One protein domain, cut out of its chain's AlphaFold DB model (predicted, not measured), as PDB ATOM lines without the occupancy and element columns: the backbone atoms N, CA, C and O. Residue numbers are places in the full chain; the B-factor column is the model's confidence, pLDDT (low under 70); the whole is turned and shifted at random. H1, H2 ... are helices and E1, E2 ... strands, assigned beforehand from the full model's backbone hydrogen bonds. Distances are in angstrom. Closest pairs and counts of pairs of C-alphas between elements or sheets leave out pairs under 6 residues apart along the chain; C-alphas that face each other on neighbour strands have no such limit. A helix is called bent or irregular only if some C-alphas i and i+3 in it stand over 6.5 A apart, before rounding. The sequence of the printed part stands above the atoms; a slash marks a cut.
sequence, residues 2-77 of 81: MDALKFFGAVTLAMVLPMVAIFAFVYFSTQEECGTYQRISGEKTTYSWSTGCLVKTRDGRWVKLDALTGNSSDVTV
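This is residues 2 to 77 of the 81 residues of an uncharacterized protein of Burkholderia ubonensis (UniProt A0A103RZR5). One long helix, H1, runs like a pole through the length of the model, and a small three-stranded sheet folds back along its last part, with residues 26 to 41 of H1 packed over one face of the sheet. The first part of H1, residues 2 to 25, sticks out as a bare arm that makes most of the length, and a short tail, residues 69 to 77 with H3, stands free of the small body. The printed part has 76 residues with three named helices and three named strands, in the order H1 E1 E2 E3 H2 H3; the sheet runs E1 - E2 - E3, antiparallel throughout, and the class is mostly helix. The whole is extended, with a radius of gyration of the C-alphas of 19.1 A and spans of 65 by 22 by 18 A.

H1, residues 2 to 41, is on the sheet of E1, residues 45 to 48, E2, residues 52 to 56, and E3, residues 62 to 64, at a height over the sheet of 7.1 A. These are two layers, a helix on one face of a sheet. H1 lies over E1 and E2 and runs along the strands, at 9 degrees to E1 on the local plane. The closest C-alphas of H1 and E1 are those of Gln 38 and Thr 45, 5.9 A apart; those of H1 and E2 are Cys 34 and Cys 53, 5.4 A apart. The strands form a meander, each the antiparallel neighbour of the one before. In the hairpin of E1 and E2, N 46 and O 54 are 2.8 A apart, within hydrogen-bond range; in the hairpin of E2 and E3, N 55 and O 63 are 2.8 A apart, also within range. H2, residues 65 to 69, is on the same face of the sheet as H1, over none of the strands, at a height over the sheet of 4.8 A. H1 and H2 are close but not clearly touching, the C-alphas of Cys 34 and Leu 65 coming closest at 7.7 A. H3, residues 72 to 75, is not on the sheet and is apart from H1. In H1, 34 of 36 O i to N i+4 pairs are within hydrogen-bond range; in H2 its one such pair is, and H3 is too short for one.

H1 begins at C-alpha 2, (-5.843, 4.658, 14.715), and ends at C-alpha 41, (-55.127, 19.550, 41.441), 58.0 A away. It is neither bent nor irregular, but only just: C-alphas 15 and 18 are 6.2 A apart. E1 measures 10.0 A, E2 13.2 A and E3 7.0 A from first to last C-alpha. H2 measures 6.1 A and H3 4.9 A, H3 ending at C-alpha 75, (-54.376, 30.403, 41.635).

The two C-alphas farthest apart are those of Met 2 and Val 77, at 66.1 A. The printed part has no cut, and the links between its named elements are tight. The mean pLDDT of the printed part is 76.5; residue 2, residue 49 and residues 67 to 77 are under 70.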
ATOM      1  N   MET A   2      -4.949   5.106  13.627       63.38
ATOM      2  CA  MET A   2      -5.843   4.658  14.715       63.38
ATOM      3  C   MET A   2      -5.931   5.615  15.922       63.38
ATOM      4  O   MET A   2      -7.009   5.757  16.491       63.38
ATOM      5  N   ASP A   3      -4.851   6.302  16.299       73.31
ATOM      6  CA  ASP A   3      -4.867   7.220  17.456       73.31
ATOM      7  C   ASP A   3      -5.683   8.490  17.210       73.31
ATOM      8  O   ASP A   3      -6.412   8.941  18.088       73.31
ATOM      9  N   ALA A   4      -5.648   9.013  15.981       71.50
ATOM     10  CA  ALA A   4      -6.488  10.139  15.584       71.50
ATOM     11  C   ALA A   4      -7.976   9.760  15.647       71.50
ATOM     12  O   ALA A   4      -8.778  10.510  16.193       71.50
ATOM     13  N   LEU A   5      -8.342   8.566  15.165       77.00
ATOM     14  CA  LEU A   5      -9.722   8.074  15.204       77.00
ATOM     15  C   LEU A   5     -10.240   7.918  16.645       77.00
ATOM     16  O   LEU A   5     -11.371   8.298  16.934       77.00
ATOM     17  N   LYS A   6      -9.402   7.417  17.563       77.12
ATOM     18  CA  LYS A   6      -9.732   7.334  18.997       77.12
ATOM     19  C   LYS A   6      -9.894   8.716  19.626       77.12
ATOM     20  O   LYS A   6     -10.815   8.909  20.413       77.12
ATOM     21  N   PHE A   7      -9.046   9.676  19.259       82.06
ATOM     22  CA  PHE A   7      -9.126  11.047  19.761       82.06
ATOM     23  C   PHE A   7     -10.406  11.752  19.287       82.06
ATOM     24  O   PHE A   7     -11.158  12.274  20.105       82.06
ATOM     25  N   PHE A   8     -10.722  11.692  17.990       83.75
ATOM     26  CA  PHE A   8     -11.968  12.255  17.454       83.75
ATOM     27  C   PHE A   8     -13.212  11.551  18.013       83.75
ATOM     28  O   PHE A   8     -14.193  12.217  18.351       83.75
ATOM     29  N   GLY A   9     -13.161  10.226  18.178       84.38
ATOM     30  CA  GLY A   9     -14.225   9.460  18.827       84.38
ATOM     31  C   GLY A   9     -14.447   9.883  20.280       84.38
ATOM     32  O   GLY A   9     -15.578  10.124  20.684       84.38
ATOM     33  N   ALA A  10     -13.376  10.057  21.058       86.12
ATOM     34  CA  ALA A  10     -13.475  10.505  22.444       86.12
ATOM     35  C   ALA A  10     -14.020  11.938  22.559       86.12
ATOM     36  O   ALA A  10     -14.878  12.196  23.400       86.12
ATOM     37  N   VAL A  11     -13.576  12.859  21.695       86.88
ATOM     38  CA  VAL A  11     -14.037  14.260  21.700       86.88
ATOM     39  C   VAL A  11     -15.517  14.361  21.334       86.88
ATOM     40  O   VAL A  11     -16.273  15.062  22.003       86.88
ATOM     41  N   THR A  12     -15.955  13.634  20.306       86.94
ATOM     42  CA  THR A  12     -17.372  13.607  19.910       86.94
ATOM     43  C   THR A  12     -18.247  12.987  20.997       86.94
ATOM     44  O   THR A  12     -19.272  13.566  21.355       86.94
ATOM     45  N   LEU A  13     -17.822  11.876  21.601       87.81
ATOM     46  CA  LEU A  13     -18.551  11.245  22.703       87.81
ATOM     47  C   LEU A  13     -18.646  12.165  23.934       87.81
ATOM     48  O   LEU A  13     -19.712  12.275  24.540       87.81
ATOM     49  N   ALA A  14     -17.560  12.874  24.258       88.19
ATOM     50  CA  ALA A  14     -17.513  13.838  25.357       88.19
ATOM     51  C   ALA A  14     -18.426  15.054  25.137       88.19
ATOM     52  O   ALA A  14     -18.876  15.645  26.114       88.19
ATOM     53  N   MET A  15     -18.731  15.422  23.888       88.12
ATOM     54  CA  MET A  15     -19.711  16.475  23.587       88.12
ATOM     55  C   MET A  15     -21.155  15.960  23.603       88.12
ATOM     56  O   MET A  15     -22.054  16.665  24.059       88.12
ATOM     57  N   VAL A  16     -21.395  14.736  23.129       91.38
ATOM     58  CA  VAL A  16     -22.754  14.183  22.998       91.38
ATOM     59  C   VAL A  16     -23.316  13.721  24.344       91.38
ATOM     60  O   VAL A  16     -24.470  14.014  24.653       91.38
ATOM     61  N   LEU A  17     -22.514  13.043  25.170       90.31
ATOM     62  CA  LEU A  17     -22.948  12.550  26.484       90.31
ATOM     63  C   LEU A  17     -23.576  13.627  27.388       90.31
ATOM     64  O   LEU A  17     -24.681  13.393  27.883       90.31
ATOM     65  N   PRO A  18     -22.953  14.803  27.601       89.06
ATOM     66  CA  PRO A  18     -23.551  15.832  28.443       89.06
ATOM     67  C   PRO A  18     -24.831  16.411  27.831       89.06
ATOM     68  O   PRO A  18     -25.773  16.671  28.573       89.06
ATOM     69  N   MET A  19     -24.924  16.557  26.502       87.12
ATOM     70  CA  MET A  19     -26.166  17.023  25.866       87.12
ATOM     71  C   MET A  19     -27.327  16.057  26.111       87.12
ATOM     72  O   MET A  19     -28.420  16.492  26.472       87.12
ATOM     73  N   VAL A  20     -27.090  14.751  25.965       89.12
ATOM     74  CA  VAL A  20     -28.111  13.726  26.229       89.12
ATOM     75  C   VAL A  20     -28.510  13.721  27.705       89.12
ATOM     76  O   VAL A  20     -29.696  13.625  28.011       89.12
ATOM     77  N   ALA A  21     -27.549  13.877  28.619       86.75
ATOM     78  CA  ALA A  21     -27.826  13.931  30.053       86.75
ATOM     79  C   ALA A  21     -28.697  15.140  30.434       86.75
ATOM     80  O   ALA A  21     -29.682  14.979  31.154       86.75
ATOM     81  N   ILE A  22     -28.384  16.331  29.912       86.25
ATOM     82  CA  ILE A  22     -29.191  17.543  30.131       86.25
ATOM     83  C   ILE A  22     -30.600  17.344  29.564       86.25
ATOM     84  O   ILE A  22     -31.586  17.646  30.234       86.25
ATOM     85  N   PHE A  23     -30.709  16.794  28.353       82.81
ATOM     86  CA  PHE A  23     -31.999  16.544  27.713       82.81
ATOM     87  C   PHE A  23     -32.861  15.560  28.516       82.81
ATOM     88  O   PHE A  23     -34.040  15.819  28.756       82.81
ATOM     89  N   ALA A  24     -32.264  14.460  28.983       81.81
ATOM     90  CA  ALA A  24     -32.942  13.489  29.834       81.81
ATOM     91  C   ALA A  24     -33.405  14.130  31.149       81.81
ATOM     92  O   ALA A  24     -34.550  13.943  31.549       81.81
ATOM     93  N   PHE A  25     -32.557  14.936  31.792       82.62
ATOM     94  CA  PHE A  25     -32.906  15.620  33.036       82.62
ATOM     95  C   PHE A  25     -34.112  16.559  32.873       82.62
ATOM     96  O   PHE A  25     -35.050  16.514  33.673       82.62
ATOM     97  N   VAL A  26     -34.135  17.368  31.809       79.25
ATOM     98  CA  VAL A  26     -35.272  18.257  31.505       79.25
ATOM     99  C   VAL A  26     -36.539  17.449  31.217       79.25
ATOM    100  O   VAL A  26     -37.622  17.795  31.688       79.25
ATOM    101  N   TYR A  27     -36.420  16.340  30.489       77.00
ATOM    102  CA  TYR A  27     -37.550  15.462  30.191       77.00
ATOM    103  C   TYR A  27     -38.160  14.841  31.459       77.00
ATOM    104  O   TYR A  27     -39.377  14.865  31.636       77.00
ATOM    105  N   PHE A  28     -37.323  14.308  32.353       79.62
ATOM    106  CA  PHE A  28     -37.792  13.684  33.593       79.62
ATOM    107  C   PHE A  28     -38.397  14.703  34.560       79.62
ATOM    108  O   PHE A  28     -39.499  14.476  35.052       79.62
ATOM    109  N   SER A  29     -37.736  15.845  34.773       78.38
ATOM    110  CA  SER A  29     -38.252  16.903  35.659       78.38
ATOM    111  C   SER A  29     -39.626  17.407  35.212       78.38
ATOM    112  O   SER A  29     -40.565  17.439  36.004       78.38
ATOM    113  N   THR A  30     -39.792  17.697  33.921       74.94
ATOM    114  CA  THR A  30     -41.080  18.165  33.384       74.94
ATOM    115  C   THR A  30     -42.182  17.103  33.433       74.94
ATOM    116  O   THR A  30     -43.354  17.454  33.588       74.94
ATOM    117  N   GLN A  31     -41.855  15.808  33.337       78.25
ATOM    118  CA  GLN A  31     -42.832  14.742  33.590       78.25
ATOM    119  C   GLN A  31     -43.251  14.672  35.061       78.25
ATOM    120  O   GLN A  31     -44.446  14.547  35.346       78.25
ATOM    121  N   GLU A  32     -42.294  14.749  35.986       81.56
ATOM    122  CA  GLU A  32     -42.566  14.686  37.425       81.56
ATOM    123  C   GLU A  32     -43.433  15.855  37.894       81.56
ATOM    124  O   GLU A  32     -44.392  15.644  38.642       81.56
ATOM    125  N   GLU A  33     -43.174  17.069  37.408       76.94
ATOM    126  CA  GLU A  33     -44.014  18.243  37.672       76.94
ATOM    127  C   GLU A  33     -45.454  18.024  37.196       76.94
ATOM    128  O   GLU A  33     -46.414  18.320  37.910       76.94
ATOM    129  N   CYS A  34     -45.614  17.427  36.015       80.19
ATOM    130  CA  CYS A  34     -46.915  17.144  35.420       80.19
ATOM    131  C   CYS A  34     -47.717  16.104  36.213       80.19
ATOM    132  O   CYS A  34     -48.922  16.269  36.433       80.19
ATOM    133  N   GLY A  35     -47.043  15.047  36.678       80.81
ATOM    134  CA  GLY A  35     -47.638  14.030  37.544       80.81
ATOM    135  C   GLY A  35     -47.957  14.568  38.940       80.81
ATOM    136  O   GLY A  35     -49.011  14.261  39.502       80.81
ATOM    137  N   THR A  36     -47.090  15.424  39.479       81.69
ATOM    138  CA  THR A  36     -47.296  16.077  40.778       81.69
ATOM    139  C   THR A  36     -48.501  17.012  40.726       81.69
ATOM    140  O   THR A  36     -49.390  16.907  41.572       81.69
ATOM    141  N   TYR A  37     -48.601  17.860  39.699       78.81
ATOM    142  CA  TYR A  37     -49.744  18.757  39.535       78.81
ATOM    143  C   TYR A  37     -51.053  17.988  39.338       78.81
ATOM    144  O   TYR A  37     -52.057  18.336  39.957       78.81
ATOM    145  N   GLN A  38     -51.055  16.911  38.545       82.06
ATOM    146  CA  GLN A  38     -52.231  16.047  38.398       82.06
ATOM    147  C   GLN A  38     -52.678  15.464  39.743       82.06
ATOM    148  O   GLN A  38     -53.873  15.410  40.031       82.06
ATOM    149  N   ARG A  39     -51.724  15.039  40.578       79.00
ATOM    150  CA  ARG A  39     -52.008  14.456  41.893       79.00
ATOM    151  C   ARG A  39     -52.561  15.479  42.889       79.00
ATOM    152  O   ARG A  39     -53.377  15.100  43.722       79.00
ATOM    153  N   ILE A  40     -52.122  16.737  42.815       81.12
ATOM    154  CA  ILE A  40     -52.549  17.813  43.726       81.12
ATOM    155  C   ILE A  40     -53.868  18.446  43.263       81.12
ATOM    156  O   ILE A  40     -54.791  18.586  44.058       81.12
ATOM    157  N   SER A  41     -53.967  18.829  41.989       79.44
ATOM    158  CA  SER A  41     -55.127  19.550  41.441       79.44
ATOM    159  C   SER A  41     -56.291  18.633  41.050       79.44
ATOM    160  O   SER A  41     -57.432  19.084  40.965       79.44
ATOM    161  N   GLY A  42     -56.013  17.358  40.752       77.88
ATOM    162  CA  GLY A  42     -56.978  16.440  40.142       77.88
ATOM    163  C   GLY A  42     -57.319  16.763  38.679       77.88
ATOM    164  O   GLY A  42     -58.147  16.071  38.079       77.88
ATOM    165  N   GLU A  43     -56.705  17.789  38.079       80.50
ATOM    166  CA  GLU A  43     -56.940  18.161  36.685       80.50
ATOM    167  C   GLU A  43     -56.230  17.200  35.726       80.50
ATOM    168  O   GLU A  43     -55.167  16.649  36.017       80.50
ATOM    169  N   LYS A  44     -56.815  16.983  34.541       83.00
ATOM    170  CA  LYS A  44     -56.172  16.154  33.515       83.00
ATOM    171  C   LYS A  44     -54.941  16.877  32.984       83.00
ATOM    172  O   LYS A  44     -55.068  17.956  32.407       83.00
ATOM    173  N   THR A  45     -53.780  16.250  33.110       83.50
ATOM    174  CA  THR A  45     -52.533  16.742  32.526       83.50
ATOM    175  C   THR A  45     -52.124  15.884  31.334       83.50
ATOM    176  O   THR A  45     -52.536  14.731  31.185       83.50
ATOM    177  N   THR A  46     -51.362  16.470  30.417       82.56
ATOM    178  CA  THR A  46     -50.724  15.746  29.325       82.56
ATOM    179  C   THR A  46     -49.326  16.294  29.113       82.56
ATOM    180  O   THR A  46     -49.095  17.499  29.204       82.56
ATOM    181  N   TYR A  47     -48.386  15.399  28.850       80.19
ATOM    182  CA  TYR A  47     -47.000  15.758  28.620       80.19
ATOM    183  C   TYR A  47     -46.724  15.842  27.116       80.19
ATOM    184  O   TYR A  47     -47.017  14.901  26.378       80.19
ATOM    185  N   SER A  48     -46.137  16.952  26.669       77.50
ATOM    186  CA  SER A  48     -45.639  17.122  25.303       77.50
ATOM    187  C   SER A  48     -44.172  17.527  25.335       77.50
ATOM    188  O   SER A  48     -43.805  18.488  26.000       77.50
ATOM    189  N   TRP A  49     -43.327  16.858  24.560       66.81
ATOM    190  CA  TRP A  49     -41.893  17.160  24.507       66.81
ATOM    191  C   TRP A  49     -41.585  18.563  23.946       66.81
ATOM    192  O   TRP A  49     -40.581  19.161  24.314       66.81
ATOM    193  N   SER A  50     -42.438  19.107  23.068       72.25
ATOM    194  CA  SER A  50     -42.247  20.436  22.461       72.25
ATOM    195  C   SER A  50     -42.838  21.573  23.300       72.25
ATOM    196  O   SER A  50     -42.416  22.725  23.204       72.25
ATOM    197  N   THR A  51     -43.843  21.258  24.115       71.88
ATOM    198  CA  THR A  51     -44.672  22.238  24.828       71.88
ATOM    199  C   THR A  51     -44.540  22.126  26.347       71.88
ATOM    200  O   THR A  51     -44.973  23.039  27.041       71.88
ATOM    201  N   GLY A  52     -43.899  21.080  26.863       79.56
ATOM    202  CA  GLY A  52     -43.798  20.778  28.287       79.56
ATOM    203  C   GLY A  52     -45.084  20.166  28.846       79.56
ATOM    204  O   GLY A  52     -45.862  19.523  28.132       79.56
ATOM    205  N   CYS A  53     -45.313  20.376  30.140       83.44
ATOM    206  CA  CYS A  53     -46.535  19.941  30.800       83.44
ATOM    207  C   CYS A  53     -47.727  20.831  30.419       83.44
ATOM    208  O   CYS A  53     -47.681  22.054  30.575       83.44
ATOM    209  N   LEU A  54     -48.812  20.219  29.951       84.88
ATOM    210  CA  LEU A  54     -50.075  20.877  29.633       84.88
ATOM    211  C   LEU A  54     -51.156  20.419  30.613       84.88
ATOM    212  O   LEU A  54     -51.306  19.231  30.884       84.88
ATOM    213  N   VAL A  55     -51.956  21.361  31.091       84.00
ATOM    214  CA  VAL A  55     -53.064  21.140  32.019       84.00
ATOM    215  C   VAL A  55     -54.372  21.485  31.323       84.00
ATOM    216  O   VAL A  55     -54.482  22.524  30.665       84.00
ATOM    217  N   LYS A  56     -55.378  20.619  31.454       83.00
ATOM    218  CA  LYS A  56     -56.724  20.889  30.961       83.00
ATOM    219  C   LYS A  56     -57.513  21.675  32.004       83.00
ATOM    220  O   LYS A  56     -57.955  21.117  33.000       83.00
ATOM    221  N   THR A  57     -57.735  22.948  31.708       78.81
ATOM    222  CA  THR A  57     -58.589  23.849  32.495       78.81
ATOM    223  C   THR A  57     -60.056  23.403  32.474       78.81
ATOM    224  O   THR A  57     -60.494  22.707  31.549       78.81
ATOM    225  N   ARG A  58     -60.853  23.857  33.455       76.88
ATOM    226  CA  ARG A  58     -62.310  23.595  33.525       76.88
ATOM    227  C   ARG A  58     -63.079  24.029  32.270       76.88
ATOM    228  O   ARG A  58     -64.044  23.368  31.904       76.88
ATOM    229  N   ASP A  59     -62.595  25.050  31.564       78.94
ATOM    230  CA  ASP A  59     -63.161  25.525  30.291       78.94
ATOM    231  C   ASP A  59     -62.857  24.594  29.097       78.94
ATOM    232  O   ASP A  59     -63.210  24.885  27.957       78.94
ATOM    233  N   GLY A  60     -62.136  23.493  29.323       80.81
ATOM    234  CA  GLY A  60     -61.758  22.524  28.297       80.81
ATOM    235  C   GLY A  60     -60.497  22.879  27.502       80.81
ATOM    236  O   GLY A  60     -60.102  22.095  26.637       80.81
ATOM    237  N   ARG A  61     -59.842  24.007  27.805       80.81
ATOM    238  CA  ARG A  61     -58.617  24.474  27.134       80.81
ATOM    239  C   ARG A  61     -57.369  23.850  27.755       80.81
ATOM    240  O   ARG A  61     -57.292  23.723  28.977       80.81
ATOM    241  N   TRP A  62     -56.386  23.514  26.922       81.75
ATOM    242  CA  TRP A  62     -55.063  23.060  27.357       81.75
ATOM    243  C   TRP A  62     -54.119  24.250  27.501       81.75
ATOM    244  O   TRP A  62     -53.922  25.000  26.545       81.75
ATOM    245  N   VAL A  63     -53.539  24.417  28.684       82.12
ATOM    246  CA  VAL A  63     -52.634  25.527  29.010       82.12
ATOM    247  C   VAL A  63     -51.334  24.954  29.561       82.12
ATOM    248  O   VAL A  63     -51.356  23.942  30.256       82.12
ATOM    249  N   LYS A  64     -50.189  25.565  29.240       80.75
ATOM    250  CA  LYS A  64     -48.904  25.152  29.826       80.75
ATOM    251  C   LYS A  64     -48.917  25.360  31.336       80.75
ATOM    252  O   LYS A  64     -49.324  26.427  31.793       80.75
ATOM    253  N   LEU A  65     -48.415  24.378  32.078       74.38
ATOM    254  CA  LEU A  65     -48.305  24.458  33.531       74.38
ATOM    255  C   LEU A  65     -47.482  25.680  33.964       74.38
ATOM    256  O   LEU A  65     -47.946  26.415  34.821       74.38
ATOM    257  N   ASP A  66     -46.367  25.980  33.286       70.62
ATOM    258  CA  ASP A  66     -45.544  27.177  33.545       70.62
ATOM    259  C   ASP A  66     -46.321  28.499  33.451       70.62
ATOM    260  O   ASP A  66     -46.044  29.451  34.176       70.62
ATOM    261  N   ALA A  67     -47.316  28.575  32.561       67.44
ATOM    262  CA  ALA A  67     -48.153  29.764  32.425       67.44
ATOM    263  C   ALA A  67     -49.171  29.892  33.573       67.44
ATOM    264  O   ALA A  67     -49.624  30.996  33.872       67.44
ATOM    265  N   LEU A  68     -49.524  28.775  34.217       65.69
ATOM    266  CA  LEU A  68     -50.385  28.742  35.399       65.69
ATOM    267  C   LEU A  68     -49.572  29.012  36.671       65.69
ATOM    268  O   LEU A  68     -49.999  29.811  37.502       65.69
ATOM    269  N   THR A  69     -48.386  28.409  36.801       61.44
ATOM    270  CA  THR A  69     -47.516  28.563  37.974       61.44
ATOM    271  C   THR A  69     -46.783  29.903  38.010       61.44
ATOM    272  O   THR A  69     -46.611  30.472  39.087       61.44
ATOM    273  N   GLY A  70     -46.423  30.472  36.855       52.34
ATOM    274  CA  GLY A  70     -45.894  31.837  36.751       52.34
ATOM    275  C   GLY A  70     -46.912  32.925  37.124       52.34
ATOM    276  O   GLY A  70     -46.524  34.048  37.428       52.34
ATOM    277  N   ASN A  71     -48.203  32.577  37.156       50.44
ATOM    278  CA  ASN A  71     -49.306  33.432  37.603       50.44
ATOM    279  C   ASN A  71     -49.883  32.982  38.968       50.44
ATOM    280  O   ASN A  71     -50.987  33.371  39.342       50.44
ATOM    281  N   SER A  72     -49.155  32.148  39.727       47.28
ATOM    282  CA  SER A  72     -49.600  31.530  40.994       47.28
ATOM    283  C   SER A  72     -49.957  32.494  42.132       47.28
ATOM    284  O   SER A  72     -50.470  32.046  43.160       47.28
ATOM    285  N   SER A  73     -49.753  33.802  41.976       44.56
ATOM    286  CA  SER A  73     -50.387  34.790  42.858       44.56
ATOM    287  C   SER A  73     -51.919  34.811  42.728       44.56
ATOM    288  O   SER A  73     -52.581  35.277  43.647       44.56
ATOM    289  N   ASP A  74     -52.492  34.274  41.643       41.69
ATOM    290  CA  ASP A  74     -53.945  34.261  41.395       41.69
ATOM    291  C   ASP A  74     -54.594  32.881  41.662       41.69
ATOM    292  O   ASP A  74     -55.741  32.781  42.094       41.69
ATOM    293  N   VAL A  75     -53.849  31.780  41.473       44.81
ATOM    294  CA  VAL A  75     -54.376  30.403  41.635       44.81
ATOM    295  C   VAL A  75     -54.511  29.990  43.105       44.81
ATOM    296  O   VAL A  75     -55.396  29.204  43.444       44.81
ATOM    297  N   THR A  76     -53.709  30.563  44.005       45.22
ATOM    298  CA  THR A  76     -53.819  30.307  45.454       45.22
ATOM    299  C   THR A  76     -55.102  30.870  46.078       45.22
ATOM    300  O   THR A  76     -55.476  30.435  47.164       45.22
ATOM    301  N   VAL A  77     -55.828  31.760  45.387       45.12
ATOM    302  CA  VAL A  77     -57.056  32.388  45.910       45.12
ATOM    303  C   VAL A  77     -58.319  31.569  45.606       45.12
ATOM    304  O   VAL A  77     -59.303  31.675  46.327       45.12
TER     305      VAL A  77